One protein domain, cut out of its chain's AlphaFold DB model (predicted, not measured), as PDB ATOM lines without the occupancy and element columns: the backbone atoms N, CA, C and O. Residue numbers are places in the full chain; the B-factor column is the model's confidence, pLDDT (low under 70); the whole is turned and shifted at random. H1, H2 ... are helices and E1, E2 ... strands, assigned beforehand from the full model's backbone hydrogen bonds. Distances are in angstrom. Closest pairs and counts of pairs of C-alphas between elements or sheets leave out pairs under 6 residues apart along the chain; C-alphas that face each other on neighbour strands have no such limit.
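AT A GLANCE: This is residues 237 to 292 and 462 to 515 of the 515 residues of the protein "Lysozyme" of Larimichthys crocea (UniProt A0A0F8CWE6). Three helices gather at one end of an elongated body, H2 and H3 each packing on H1; an antiparallel ribbon, E1 and E2, makes the other end. The printed part has 110 residues, under half of them in named elements, which run H1, H2, E1, E2, H3 along the chain; the class is mostly helix, with helices holding 40 and strands 9 of the 49 residues in named elements. The whole is compact, radius of gyration of the C-alphas 14.1 A, spanning 47 by 25 by 21 A.

HOW THE PARTS SIT: H1, residues 240 to 254, touches H2, residues 263 to 277, at a steep tilt of 54 degrees, opposite ways; closest C-alphas Lys 244 and Val 267, 6.2 A. E1, residues 286 to 289, and E2, residues 463 to 467, are antiparallel, 171 degrees; N 286 and O 466, 2.9 A, are within hydrogen-bond range. H3, residues 502 to 511, touches H1; closest C-alphas Leu 247 and Ile 505, 6.4 A. O i to N i+4 pairs are within range throughout H3, 8 of 11 in H1, 9 of 11 in H2.

IN THESE COORDINATES: H1, 20.9 A long, begins at C-alpha 240 (140.690, 144.563, 196.923); H2 measures 20.8 A; H3, 14.1 A, ends at C-alpha 511 (154.585, 148.886, 213.932).

THE WHOLE: Residues 293 to 461 are cut out; C-alphas 292 and 462 are 9.1 A apart. E2 to H3 is a long link. Model pLDDT is under 70 at residues 255 to 260, 292, 514 and 515.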
ATOM      1  N   ILE A 237     138.366 135.506 202.439       86.62
ATOM      2  CA  ILE A 237     139.079 136.195 201.359       86.62
ATOM      3  C   ILE A 237     138.472 137.593 201.211       86.62
ATOM      4  O   ILE A 237     137.319 137.736 200.800       86.62
ATOM      5  N   ILE A 238     139.246 138.621 201.548       87.00
ATOM      6  CA  ILE A 238     138.827 140.024 201.516       87.00
ATOM      7  C   ILE A 238     138.957 140.617 200.112       87.00
ATOM      8  O   ILE A 238     139.858 140.285 199.337       87.00
ATOM      9  N   SER A 239     138.041 141.520 199.757       85.31
ATOM     10  CA  SER A 239     138.083 142.162 198.442       85.31
ATOM     11  C   SER A 239     139.164 143.250 198.366       85.31
ATOM     12  O   SER A 239     139.432 143.970 199.327       85.31
ATOM     13  N   ARG A 240     139.747 143.451 197.172       81.44
ATOM     14  CA  ARG A 240     140.690 144.563 196.923       81.44
ATOM     15  C   ARG A 240     140.099 145.939 197.255       81.44
ATOM     16  O   ARG A 240     140.865 146.853 197.536       81.44
ATOM     17  N   CYS A 241     138.778 146.099 197.172       82.00
ATOM     18  CA  CYS A 241     138.090 147.360 197.449       82.00
ATOM     19  C   CYS A 241     137.970 147.603 198.959       82.00
ATOM     20  O   CYS A 241     138.463 148.618 199.432       82.00
ATOM     21  N   GLU A 242     137.422 146.632 199.694       87.81
ATOM     22  CA  GLU A 242     137.300 146.614 201.164       87.81
ATOM     23  C   GLU A 242     138.649 146.868 201.853       87.81
ATOM     24  O   GLU A 242     138.752 147.706 202.747       87.81
ATOM     25  N   LEU A 243     139.717 146.218 201.377       89.19
ATOM     26  CA  LEU A 243     141.057 146.455 201.905       89.19
ATOM     27  C   LEU A 243     141.606 147.841 201.535       89.19
ATOM     28  O   LEU A 243     142.237 148.478 202.371       89.19
ATOM     29  N   LYS A 244     141.369 148.337 200.310       85.56
ATOM     30  CA  LYS A 244     141.784 149.694 199.897       85.56
ATOM     31  C   LYS A 244     141.087 150.776 200.734       85.56
ATOM     32  O   LYS A 244     141.680 151.821 200.989       85.56
ATOM     33  N   GLU A 245     139.844 150.522 201.128       88.12
ATOM     34  CA  GLU A 245     139.014 151.385 201.966       88.12
ATOM     35  C   GLU A 245     139.538 151.410 203.408       88.12
ATOM     36  O   GLU A 245     140.153 152.408 203.788       88.12
ATOM     37  N   LYS A 246     139.458 150.295 204.154       90.19
ATOM     38  CA  LYS A 246     139.920 150.224 205.556       90.19
ATOM     39  C   LYS A 246     141.384 150.648 205.741       90.19
ATOM     40  O   LYS A 246     141.699 151.423 206.643       90.19
ATOM     41  N   LEU A 247     142.297 150.171 204.887       87.88
ATOM     42  CA  LEU A 247     143.716 150.548 204.970       87.88
ATOM     43  C   LEU A 247     143.922 152.031 204.632       87.88
ATOM     44  O   LEU A 247     144.787 152.689 205.207       87.88
ATOM     45  N   GLY A 248     143.125 152.565 203.703       86.19
ATOM     46  CA  GLY A 248     143.123 153.982 203.372       86.19
ATOM     47  C   GLY A 248     142.672 154.847 204.548       86.19
ATOM     48  O   GLY A 248     143.280 155.884 204.796       86.19
ATOM     49  N   GLU A 249     141.643 154.446 205.286       88.56
ATOM     50  CA  GLU A 249     141.189 155.170 206.478       88.56
ATOM     51  C   GLU A 249     142.254 155.151 207.580       88.56
ATOM     52  O   GLU A 249     142.687 156.216 208.024       88.56
ATOM     53  N   ALA A 250     142.769 153.969 207.937       87.12
ATOM     54  CA  ALA A 250     143.798 153.827 208.966       87.12
ATOM     55  C   ALA A 250     145.060 154.656 208.662       87.12
ATOM     56  O   ALA A 250     145.528 155.414 209.513       87.12
ATOM     57  N   LEU A 251     145.577 154.595 207.428       81.19
ATOM     58  CA  LEU A 251     146.775 155.343 207.022       81.19
ATOM     59  C   LEU A 251     146.620 156.870 207.089       81.19
ATOM     60  O   LEU A 251     147.625 157.580 207.066       81.19
ATOM     61  N   GLU A 252     145.401 157.404 207.197       77.62
ATOM     62  CA  GLU A 252     145.192 158.839 207.398       77.62
ATOM     63  C   GLU A 252     145.461 159.307 208.841       77.62
ATOM     64  O   GLU A 252     145.639 160.506 209.070       77.62
ATOM     65  N   GLY A 253     145.570 158.387 209.803       74.62
ATOM     66  CA  GLY A 253     146.120 158.676 211.130       74.62
ATOM     67  C   GLY A 253     147.651 158.753 211.132       74.62
ATOM     68  O   GLY A 253     148.214 159.683 211.705       74.62
ATOM     69  N   TYR A 254     148.310 157.810 210.450       73.94
ATOM     70  CA  TYR A 254     149.745 157.545 210.621       73.94
ATOM     71  C   TYR A 254     150.666 158.245 209.610       73.94
ATOM     72  O   TYR A 254     151.779 158.607 209.976       73.94
ATOM     73  N   LEU A 255     150.233 158.488 208.365       66.81
ATOM     74  CA  LEU A 255     151.108 159.092 207.346       66.81
ATOM     75  C   LEU A 255     151.409 160.582 207.632       66.81
ATOM     76  O   LEU A 255     150.468 161.398 207.699       66.81
ATOM     77  N   PRO A 256     152.698 160.986 207.679       65.06
ATOM     78  CA  PRO A 256     153.096 162.387 207.748       65.06
ATOM     79  C   PRO A 256     152.540 163.228 206.594       65.06
ATOM     80  O   PRO A 256     152.238 162.748 205.498       65.06
ATOM     81  N   TRP A 257     152.405 164.534 206.837       60.50
ATOM     82  CA  TRP A 257     151.611 165.424 205.980       60.50
ATOM     83  C   TRP A 257     152.090 165.482 204.515       60.50
ATOM     84  O   TRP A 257     151.266 165.630 203.611       60.50
ATOM     85  N   GLY A 258     153.392 165.297 204.260       61.31
ATOM     86  CA  GLY A 258     153.948 165.203 202.904       61.31
ATOM     87  C   GLY A 258     153.456 163.975 202.124       61.31
ATOM     88  O   GLY A 258     153.022 164.099 200.976       61.31
ATOM     89  N   LEU A 259     153.432 162.806 202.771       63.25
ATOM     90  CA  LEU A 259     153.051 161.525 202.166       63.25
ATOM     91  C   LEU A 259     151.548 161.369 201.930       63.25
ATOM     92  O   LEU A 259     151.141 160.542 201.113       63.25
ATOM     93  N   ARG A 260     150.700 162.211 202.537       69.00
ATOM     94  CA  ARG A 260     149.246 162.201 202.279       69.00
ATOM     95  C   ARG A 260     148.890 162.389 200.798       69.00
ATOM     96  O   ARG A 260     147.881 161.850 200.353       69.00
ATOM     97  N   ARG A 261     149.737 163.062 200.003       71.38
ATOM     98  CA  ARG A 261     149.578 163.147 198.531       71.38
ATOM     99  C   ARG A 261     149.782 161.804 197.820       71.38
ATOM    100  O   ARG A 261     149.208 161.582 196.757       71.38
ATOM    101  N   PHE A 262     150.581 160.913 198.402       73.62
ATOM    102  CA  PHE A 262     150.916 159.595 197.867       73.62
ATOM    103  C   PHE A 262     150.081 158.456 198.474       73.62
ATOM    104  O   PHE A 262     150.151 157.343 197.960       73.62
ATOM    105  N   LYS A 263     149.222 158.728 199.472       76.44
ATOM    106  CA  LYS A 263     148.254 157.796 200.096       76.44
ATOM    107  C   LYS A 263     147.618 156.811 199.097       76.44
ATOM    108  O   LYS A 263     147.698 155.599 199.261       76.44
ATOM    109  N   GLU A 264     147.047 157.336 198.011       77.56
ATOM    110  CA  GLU A 264     146.414 156.575 196.918       77.56
ATOM    111  C   GLU A 264     147.361 155.596 196.191       77.56
ATOM    112  O   GLU A 264     146.898 154.581 195.673       77.56
ATOM    113  N   ARG A 265     148.664 155.900 196.106       71.38
ATOM    114  CA  ARG A 265     149.700 155.021 195.533       71.38
ATOM    115  C   ARG A 265     150.183 153.998 196.563       71.38
ATOM    116  O   ARG A 265     150.215 152.816 196.240       71.38
ATOM    117  N   ILE A 266     150.469 154.434 197.791       75.69
ATOM    118  CA  ILE A 266     150.937 153.586 198.901       75.69
ATOM    119  C   ILE A 266     149.936 152.450 199.158       75.69
ATOM    120  O   ILE A 266     150.304 151.278 199.101       75.69
ATOM    121  N   VAL A 267     148.642 152.766 199.293       82.94
ATOM    122  CA  VAL A 267     147.579 151.758 199.463       82.94
ATOM    123  C   VAL A 267     147.540 150.761 198.292       82.94
ATOM    124  O   VAL A 267     147.382 149.562 198.512       82.94
ATOM    125  N   LYS A 268     147.729 151.211 197.041       75.19
ATOM    126  CA  LYS A 268     147.765 150.313 195.868       75.19
ATOM    127  C   LYS A 268     148.985 149.388 195.884       75.19
ATOM    128  O   LYS A 268     148.844 148.220 195.523       75.19
ATOM    129  N   ILE A 269     150.149 149.880 196.315       76.31
ATOM    130  CA  ILE A 269     151.373 149.079 196.480       76.31
ATOM    131  C   ILE A 269     151.152 148.008 197.557       76.31
ATOM    132  O   ILE A 269     151.374 146.825 197.285       76.31
ATOM    133  N   VAL A 270     150.625 148.392 198.725       82.19
ATOM    134  CA  VAL A 270     150.338 147.471 199.839       82.19
ATOM    135  C   VAL A 270     149.338 146.391 199.435       82.19
ATOM    136  O   VAL A 270     149.669 145.210 199.505       82.19
ATOM    137  N   VAL A 271     148.165 146.759 198.903       83.38
ATOM    138  CA  VAL A 271     147.149 145.797 198.423       83.38
ATOM    139  C   VAL A 271     147.728 144.845 197.360       83.38
ATOM    140  O   VAL A 271     147.382 143.662 197.320       83.38
ATOM    141  N   CYS A 272     148.648 145.324 196.515       80.62
ATOM    142  CA  CYS A 272     149.320 144.518 195.495       80.62
ATOM    143  C   CYS A 272     150.392 143.564 196.062       80.62
ATOM    144  O   CYS A 272     150.600 142.483 195.502       80.62
ATOM    145  N   LYS A 273     151.090 143.914 197.152       82.88
ATOM    146  CA  LYS A 273     152.013 142.988 197.838       82.88
ATOM    147  C   LYS A 273     151.246 141.992 198.712       82.88
ATOM    148  O   LYS A 273     151.479 140.796 198.560       82.88
ATOM    149  N   LEU A 274     150.238 142.432 199.467       88.94
ATOM    150  CA  LEU A 274     149.344 141.559 200.240       88.94
ATOM    151  C   LEU A 274     148.678 140.493 199.366       88.94
ATOM    152  O   LEU A 274     148.792 139.306 199.656       88.94
ATOM    153  N   MET A 275     148.102 140.852 198.210       81.88
ATOM    154  CA  MET A 275     147.530 139.829 197.324       81.88
ATOM    155  C   MET A 275     148.575 138.842 196.762       81.88
ATOM    156  O   MET A 275     148.221 137.720 196.413       81.88
ATOM    157  N   ARG A 276     149.864 139.200 196.707       83.81
ATOM    158  CA  ARG A 276     150.947 138.264 196.341       83.81
ATOM    159  C   ARG A 276     151.462 137.437 197.528       83.81
ATOM    160  O   ARG A 276     151.952 136.334 197.310       83.81
ATOM    161  N   MET A 277     151.352 137.940 198.758       83.12
ATOM    162  CA  MET A 277     151.798 137.267 199.986       83.12
ATOM    163  C   MET A 277     150.750 136.302 200.549       83.12
ATOM    164  O   MET A 277     151.100 135.188 200.949       83.12
ATOM    165  N   SER A 278     149.483 136.716 200.580       89.62
ATOM    166  CA  SER A 278     148.376 136.003 201.229       89.62
ATOM    167  C   SER A 278     147.157 135.762 200.339       89.62
ATOM    168  O   SER A 278     146.210 135.124 200.776       89.62
ATOM    169  N   ASN A 279     147.151 136.235 199.085       89.44
ATOM    170  CA  ASN A 279     145.975 136.170 198.199       89.44
ATOM    171  C   ASN A 279     144.706 136.822 198.801       89.44
ATOM    172  O   ASN A 279     143.593 136.536 198.368       89.44
ATOM    173  N   LEU A 280     144.895 137.738 199.762       90.00
ATOM    174  CA  LEU A 280     143.852 138.400 200.558       90.00
ATOM    175  C   LEU A 280     143.040 137.468 201.483       90.00
ATOM    176  O   LEU A 280     141.972 137.858 201.944       90.00
ATOM    177  N   ASP A 281     143.548 136.268 201.767       90.19
ATOM    178  CA  ASP A 281     143.015 135.343 202.773       90.19
ATOM    179  C   ASP A 281     143.453 135.773 204.185       90.19
ATOM    180  O   ASP A 281     144.655 135.829 204.468       90.19
ATOM    181  N   THR A 282     142.496 136.081 205.067       92.88
ATOM    182  CA  THR A 282     142.785 136.426 206.470       92.88
ATOM    183  C   THR A 282     143.178 135.204 207.301       92.88
ATOM    184  O   THR A 282     143.939 135.337 208.249       92.88
ATOM    185  N   GLY A 283     142.774 133.987 206.925       91.56
ATOM    186  CA  GLY A 283     143.071 132.765 207.685       91.56
ATOM    187  C   GLY A 283     144.468 132.189 207.463       91.56
ATOM    188  O   GLY A 283     144.788 131.117 207.989       91.56
ATOM    189  N   LEU A 284     145.306 132.833 206.646       94.06
ATOM    190  CA  LEU A 284     146.502 132.195 206.110       94.06
ATOM    191  C   LEU A 284     147.638 132.070 207.138       94.06
ATOM    192  O   LEU A 284     148.520 132.922 207.232       94.06
ATOM    193  N   VAL A 285     147.705 130.931 207.827       94.25
ATOM    194  CA  VAL A 285     148.832 130.603 208.714       94.25
ATOM    195  C   VAL A 285     149.919 129.813 207.973       94.25
ATOM    196  O   VAL A 285     149.731 128.648 207.615       94.25
ATOM    197  N   LYS A 286     151.112 130.402 207.801       93.19
ATOM    198  CA  LYS A 286     152.305 129.710 207.273       93.19
ATOM    199  C   LYS A 286     153.262 129.345 208.407       93.19
ATOM    200  O   LYS A 286     153.804 130.227 209.058       93.19
ATOM    201  N   VAL A 287     153.548 128.054 208.614       92.44
ATOM    202  CA  VAL A 287     154.476 127.591 209.672       92.44
ATOM    203  C   VAL A 287     155.773 127.028 209.086       92.44
ATOM    204  O   VAL A 287     155.764 126.021 208.376       92.44
ATOM    205  N   ARG A 288     156.909 127.632 209.447       88.62
ATOM    206  CA  ARG A 288     158.263 127.086 209.261       88.62
ATOM    207  C   ARG A 288     158.643 126.235 210.482       88.62
ATOM    208  O   ARG A 288     158.184 126.478 211.595       88.62
ATOM    209  N   GLY A 289     159.492 125.225 210.289       85.25
ATOM    210  CA  GLY A 289     159.957 124.356 211.379       85.25
ATOM    211  C   GLY A 289     158.973 123.238 211.752       85.25
ATOM    212  O   GLY A 289     158.423 122.571 210.875       85.25
ATOM    213  N   LYS A 290     158.810 122.959 213.052       80.12
ATOM    214  CA  LYS A 290     157.920 121.905 213.580       80.12
ATOM    215  C   LYS A 290     157.249 122.347 214.880       80.12
ATOM    216  O   LYS A 290     157.885 122.297 215.927       80.12
ATOM    217  N   ARG A 291     155.956 122.685 214.852       72.94
ATOM    218  CA  ARG A 291     155.189 122.885 216.094       72.94
ATOM    219  C   ARG A 291     155.013 121.570 216.853       72.94
ATOM    220  O   ARG A 291     154.889 120.498 216.258       72.94
ATOM    221  N   ARG A 292     154.953 121.663 218.182       66.31
ATOM    222  CA  ARG A 292     154.327 120.634 219.021       66.31
ATOM    223  C   ARG A 292     152.827 120.872 219.028       66.31
ATOM    224  O   ARG A 292     152.398 121.996 219.250       66.31
ATOM    225  N   TRP A 462     161.860 124.100 217.200       75.12
ATOM    226  CA  TRP A 462     161.692 125.441 216.649       75.12
ATOM    227  C   TRP A 462     160.567 125.434 215.618       75.12
ATOM    228  O   TRP A 462     160.507 124.572 214.728       75.12
ATOM    229  N   SER A 463     159.685 126.408 215.764       86.19
ATOM    230  CA  SER A 463     158.632 126.720 214.823       86.19
ATOM    231  C   SER A 463     158.406 128.212 214.819       86.19
ATOM    232  O   SER A 463     158.385 128.818 215.885       86.19
ATOM    233  N   LEU A 464     158.177 128.732 213.627       90.31
ATOM    234  CA  LEU A 464     157.977 130.138 213.339       90.31
ATOM    235  C   LEU A 464     156.730 130.225 212.464       90.31
ATOM    236  O   LEU A 464     156.696 129.629 211.384       90.31
ATOM    237  N   GLY A 465     155.677 130.842 212.985       93.25
ATOM    238  CA  GLY A 465     154.393 131.003 212.318       93.25
ATOM    239  C   GLY A 465     154.191 132.437 211.856       93.25
ATOM    240  O   GLY A 465     154.356 133.356 212.646       93.25
ATOM    241  N   TYR A 466     153.781 132.601 210.605       95.31
ATOM    242  CA  TYR A 466     153.295 133.859 210.048       95.31
ATOM    243  C   TYR A 466     151.776 133.786 209.915       95.31
ATOM    244  O   TYR A 466     151.259 132.763 209.455       95.31
ATOM    245  N   TYR A 467     151.085 134.841 210.330       94.69
ATOM    246  CA  TYR A 467     149.637 134.886 210.522       94.69
ATOM    247  C   TYR A 467     148.985 136.007 209.713       94.69
ATOM    248  O   TYR A 467     149.600 137.043 209.466       94.69
ATOM    249  N   GLY A 468     147.729 135.801 209.330       93.94
ATOM    250  CA  GLY A 468     146.875 136.873 208.836       93.94
ATOM    251  C   GLY A 468     147.140 137.366 207.437       93.94
ATOM    252  O   GLY A 468     148.045 136.919 206.722       93.94
ATOM    253  N   LEU A 469     146.343 138.362 207.065       94.31
ATOM    254  CA  LEU A 469     146.455 139.059 205.794       94.31
ATOM    255  C   LEU A 469     147.891 139.559 205.568       94.31
ATOM    256  O   LEU A 469     148.436 139.386 204.473       94.31
ATOM    257  N   PHE A 470     148.506 140.112 206.618       94.50
ATOM    258  CA  PHE A 470     149.828 140.745 206.610       94.50
ATOM    259  C   PHE A 470     151.013 139.784 206.816       94.50
ATOM    260  O   PHE A 470     152.151 140.183 206.582       94.50
ATOM    261  N   GLN A 471     150.772 138.512 207.162       94.81
ATOM    262  CA  GLN A 471     151.812 137.500 207.421       94.81
ATOM    263  C   GLN A 471     152.751 137.866 208.587       94.81
ATOM    264  O   GLN A 471     153.964 137.683 208.508       94.81
ATOM    265  N   LEU A 472     152.171 138.339 209.688       94.50
ATOM    266  CA  LEU A 472     152.859 138.793 210.900       94.50
ATOM    267  C   LEU A 472     153.442 137.608 211.692       94.50
ATOM    268  O   LEU A 472     152.768 136.586 211.848       94.50
ATOM    269  N   SER A 473     154.683 137.714 212.182       94.12
ATOM    270  CA  SER A 473     155.369 136.606 212.870       94.12
ATOM    271  C   SER A 473     154.977 136.441 214.347       94.12
ATOM    272  O   SER A 473     154.845 137.410 215.101       94.12
ATOM    273  N   ASP A 474     154.866 135.184 214.791       94.06
ATOM    274  CA  ASP A 474     154.571 134.802 216.182       94.06
ATOM    275  C   ASP A 474     155.759 134.880 217.149       94.06
ATOM    276  O   ASP A 474     155.695 134.358 218.264       94.06
ATOM    277  N   SER A 475     156.845 135.509 216.710       93.00
ATOM    278  CA  SER A 475     158.033 135.830 217.506       93.00
ATOM    279  C   SER A 475     158.079 137.305 217.892       93.00
ATOM    280  O   SER A 475     158.727 137.649 218.875       93.00
ATOM    281  N   HIS A 476     157.426 138.173 217.114       94.00
ATOM    282  CA  HIS A 476     157.585 139.620 217.232       94.00
ATOM    283  C   HIS A 476     156.242 140.350 217.380       94.00
ATOM    284  O   HIS A 476     156.096 141.187 218.266       94.00
ATOM    285  N   PHE A 477     155.220 140.010 216.588       95.44
ATOM    286  CA  PHE A 477     153.983 140.802 216.526       95.44
ATOM    287  C   PHE A 477     152.903 140.356 217.517       95.44
ATOM    288  O   PHE A 477     152.260 141.207 218.128       95.44
ATOM    289  N   CYS A 478     152.720 139.044 217.697       95.44
ATOM    290  CA  CYS A 478     151.637 138.447 218.490       95.44
ATOM    291  C   CYS A 478     152.105 137.218 219.288       95.44
ATOM    292  O   CYS A 478     153.120 136.605 218.946       95.44
ATOM    293  N   ASP A 479     151.367 136.819 220.330       94.44
ATOM    294  CA  ASP A 479     151.594 135.539 221.025       94.44
ATOM    295  C   ASP A 479     150.760 134.402 220.404       94.44
ATOM    296  O   ASP A 479     149.536 134.491 220.286       94.44
ATOM    297  N   SER A 480     151.417 133.303 220.022       91.06
ATOM    298  CA  SER A 480     150.770 132.077 219.530       91.06
ATOM    299  C   SER A 480     150.681 130.956 220.573       91.06
ATOM    300  O   SER A 480     150.090 129.906 220.305       91.06
ATOM    301  N   GLY A 481     151.315 131.117 221.737       88.19
ATOM    302  CA  GLY A 481     151.433 130.094 222.772       88.19
ATOM    303  C   GLY A 481     152.315 128.890 222.399       88.19
ATOM    304  O   GLY A 481     152.288 127.887 223.127       88.19
ATOM    305  N   TYR A 482     153.066 128.964 221.284       83.50
ATOM    306  CA  TYR A 482     153.989 127.921 220.801       83.50
ATOM    307  C   TYR A 482     155.481 128.246 220.990       83.50
ATOM    308  O   TYR A 482     156.280 127.307 221.050       83.50
ATOM    309  N   ARG A 483     155.855 129.529 221.076       86.12
ATOM    310  CA  ARG A 483     157.231 130.030 221.261       86.12
ATOM    311  C   ARG A 483     157.236 131.272 222.167       86.12
ATOM    312  O   ARG A 483     156.171 131.760 222.524       86.12
ATOM    313  N   TRP A 484     158.418 131.766 222.539       88.31
ATOM    314  CA  TRP A 484     158.561 133.127 223.081       88.31
ATOM    315  C   TRP A 484     158.243 134.151 221.982       88.31
ATOM    316  O   TRP A 484     158.661 133.938 220.840       88.31
ATOM    317  N   SER A 485     157.557 135.238 222.344       90.38
ATOM    318  CA  SER A 485     157.230 136.355 221.455       90.38
ATOM    319  C   SER A 485     157.440 137.698 222.153       90.38
ATOM    320  O   SER A 485     157.133 137.824 223.340       90.38
ATOM    321  N   HIS A 486     157.894 138.704 221.404       91.31
ATOM    322  CA  HIS A 486     157.913 140.109 221.817       91.31
ATOM    323  C   HIS A 486     156.485 140.668 221.967       91.31
ATOM    324  O   HIS A 486     156.233 141.511 222.826       91.31
ATOM    325  N   ASN A 487     155.541 140.170 221.157       93.94
ATOM    326  CA  ASN A 487     154.134 140.577 221.119       93.94
ATOM    327  C   ASN A 487     153.928 142.109 221.050       93.94
ATOM    328  O   ASN A 487     153.218 142.701 221.866       93.94
ATOM    329  N   ARG A 488     154.559 142.759 220.062       93.88
ATOM    330  CA  ARG A 488     154.512 144.215 219.834       93.88
ATOM    331  C   ARG A 488     153.091 144.773 219.731       93.88
ATOM    332  O   ARG A 488     152.848 145.872 220.220       93.88
ATOM    333  N   CYS A 489     152.158 144.011 219.162       94.25
ATOM    334  CA  CYS A 489     150.757 144.407 219.005       94.25
ATOM    335  C   CYS A 489     149.851 143.942 220.163       94.25
ATOM    336  O   CYS A 489     148.634 144.099 220.093       94.25
ATOM    337  N   GLN A 490     150.439 143.399 221.238       94.81
ATOM    338  CA  GLN A 490     149.799 143.065 222.519       94.81
ATOM    339  C   GLN A 490     148.555 142.162 222.400       94.81
ATOM    340  O   GLN A 490     147.633 142.238 223.212       94.81
ATOM    341  N   THR A 491     148.539 141.276 221.402       92.81
ATOM    342  CA  THR A 491     147.393 140.431 221.043       92.81
ATOM    343  C   THR A 491     147.785 138.962 220.866       92.81
ATOM    344  O   THR A 491     148.962 138.590 220.814       92.81
ATOM    345  N   SER A 492     146.781 138.092 220.798       94.94
ATOM    346  CA  SER A 492     146.949 136.690 220.417       94.94
ATOM    347  C   SER A 492     146.961 136.554 218.895       94.94
ATOM    348  O   SER A 492     146.126 137.159 218.228       94.94
ATOM    349  N   CYS A 493     147.819 135.699 218.335       95.19
ATOM    350  CA  CYS A 493     147.903 135.497 216.880       95.19
ATOM    351  C   CYS A 493     146.619 134.931 216.234       95.19
ATOM    352  O   CYS A 493     146.576 134.775 215.019       95.19
ATOM    353  N   SER A 494     145.598 134.577 217.020       92.31
ATOM    354  CA  SER A 494     144.268 134.205 216.523       92.31
ATOM    355  C   SER A 494     143.434 135.388 216.022       92.31
ATOM    356  O   SER A 494     142.609 135.165 215.144       92.31
ATOM    357  N   ALA A 495     143.649 136.606 216.538       92.88
ATOM    358  CA  ALA A 495     142.910 137.798 216.101       92.88
ATOM    359  C   ALA A 495     143.232 138.125 214.632       92.88
ATOM    360  O   ALA A 495     142.355 138.110 213.776       92.88
ATOM    361  N   PHE A 496     144.527 138.142 214.295       95.00
ATOM    362  CA  PHE A 496     145.037 138.161 212.916       95.00
ATOM    363  C   PHE A 496     144.688 136.899 212.091       95.00
ATOM    364  O   PHE A 496     145.429 136.545 211.184       95.00
ATOM    365  N   THR A 497     143.649 136.129 212.419       93.50
ATOM    366  CA  THR A 497     143.121 135.051 211.561       93.50
ATOM    367  C   THR A 497     141.599 135.029 211.456       93.50
ATOM    368  O   THR A 497     141.059 134.103 210.848       93.50
ATOM    369  N   ASP A 498     140.907 136.019 212.022       87.94
ATOM    370  CA  ASP A 498     139.449 136.107 211.984       87.94
ATOM    371  C   ASP A 498     138.916 136.896 210.765       87.94
ATOM    372  O   ASP A 498     139.498 136.848 209.673       87.94
ATOM    373  N   ASP A 499     137.748 137.529 210.895       85.44
ATOM    374  CA  ASP A 499     137.030 138.220 209.824       85.44
ATOM    375  C   ASP A 499     137.092 139.763 209.926       85.44
ATOM    376  O   ASP A 499     136.680 140.447 208.978       85.44
ATOM    377  N   ASP A 500     137.653 140.329 211.006       89.06
ATOM    378  CA  ASP A 500     137.789 141.773 211.207       89.06
ATOM    379  C   ASP A 500     139.243 142.261 211.209       89.06
ATOM    380  O   ASP A 500     139.826 142.577 212.239       89.06
ATOM    381  N   ILE A 501     139.781 142.494 210.006       91.62
ATOM    382  CA  ILE A 501     141.140 143.029 209.777       91.62
ATOM    383  C   ILE A 501     141.423 144.448 210.333       91.62
ATOM    384  O   ILE A 501     142.337 145.131 209.870       91.62
ATOM    385  N   THR A 502     140.614 144.959 211.258       91.88
ATOM    386  CA  THR A 502     140.836 146.254 211.907       91.88
ATOM    387  C   THR A 502     142.067 146.209 212.814       91.88
ATOM    388  O   THR A 502     142.839 147.167 212.808       91.88
ATOM    389  N   ASP A 503     142.297 145.111 213.545       91.38
ATOM    390  CA  ASP A 503     143.485 144.957 214.393       91.38
ATOM    391  C   ASP A 503     144.734 144.539 213.587       91.38
ATOM    392  O   ASP A 503     145.797 145.109 213.817       91.38
ATOM    393  N   ASP A 504     144.591 143.669 212.577       94.12
ATOM    394  CA  ASP A 504     145.575 143.382 211.513       94.12
ATOM    395  C   ASP A 504     146.150 144.693 210.936       94.12
ATOM    396  O   ASP A 504     147.359 144.938 210.975       94.12
ATOM    397  N   ILE A 505     145.269 145.570 210.421       93.38
ATOM    398  CA  ILE A 505     145.665 146.858 209.834       93.38
ATOM    399  C   ILE A 505     146.318 147.742 210.893       93.38
ATOM    400  O   ILE A 505     147.370 148.316 210.618       93.38
ATOM    401  N   LYS A 506     145.711 147.860 212.083       92.50
ATOM    402  CA  LYS A 506     146.233 148.681 213.185       92.50
ATOM    403  C   LYS A 506     147.657 148.257 213.552       92.50
ATOM    404  O   LYS A 506     148.540 149.106 213.579       92.50
ATOM    405  N   CYS A 507     147.887 146.962 213.758       93.50
ATOM    406  CA  CYS A 507     149.196 146.391 214.056       93.50
ATOM    407  C   CYS A 507     150.217 146.720 212.958       93.50
ATOM    408  O   CYS A 507     151.316 147.183 213.262       93.50
ATOM    409  N   PHE A 508     149.843 146.562 211.684       91.69
ATOM    410  CA  PHE A 508     150.698 146.898 210.541       91.69
ATOM    411  C   PHE A 508     151.113 148.383 210.508       91.69
ATOM    412  O   PHE A 508     152.297 148.671 210.325       91.69
ATOM    413  N   VAL A 509     150.187 149.332 210.722       88.62
ATOM    414  CA  VAL A 509     150.526 150.773 210.698       88.62
ATOM    415  C   VAL A 509     151.174 151.288 211.987       88.62
ATOM    416  O   VAL A 509     152.016 152.176 211.898       88.62
ATOM    417  N   GLU A 510     150.844 150.738 213.161       87.88
ATOM    418  CA  GLU A 510     151.483 151.120 214.433       87.88
ATOM    419  C   GLU A 510     152.918 150.594 214.550       87.88
ATOM    420  O   GLU A 510     153.765 151.269 215.132       87.88
ATOM    421  N   THR A 511     153.210 149.415 213.988       86.31
ATOM    422  CA  THR A 511     154.585 148.886 213.932       86.31
ATOM    423  C   THR A 511     155.401 149.446 212.772       86.31
ATOM    424  O   THR A 511     156.622 149.378 212.825       86.31
ATOM    425  N   GLY A 512     154.761 149.991 211.731       79.31
ATOM    426  CA  GLY A 512     155.460 150.477 210.541       79.31
ATOM    427  C   GLY A 512     156.118 149.357 209.729       79.31
ATOM    428  O   GLY A 512     157.192 149.562 209.172       79.31
ATOM    429  N   TYR A 513     155.505 148.170 209.669       80.88
ATOM    430  CA  TYR A 513     156.078 146.981 209.023       80.88
ATOM    431  C   TYR A 513     156.038 147.055 207.475       80.88
ATOM    432  O   TYR A 513     155.276 146.355 206.807       80.88
ATOM    433  N   TRP A 514     156.857 147.935 206.889       68.62
ATOM    434  CA  TRP A 514     156.942 148.188 205.446       68.62
ATOM    435  C   TRP A 514     158.064 147.355 204.784       68.62
ATOM    436  O   TRP A 514     159.234 147.707 204.840       68.62
ATOM    437  N   TRP A 515     157.647 146.247 204.167       66.62
ATOM    438  CA  TRP A 515     158.408 145.110 203.601       66.62
ATOM    439  C   TRP A 515     159.171 145.291 202.265       66.62
ATOM    440  O   TRP A 515     158.954 146.266 201.517       66.62
TER     441      TRP A 515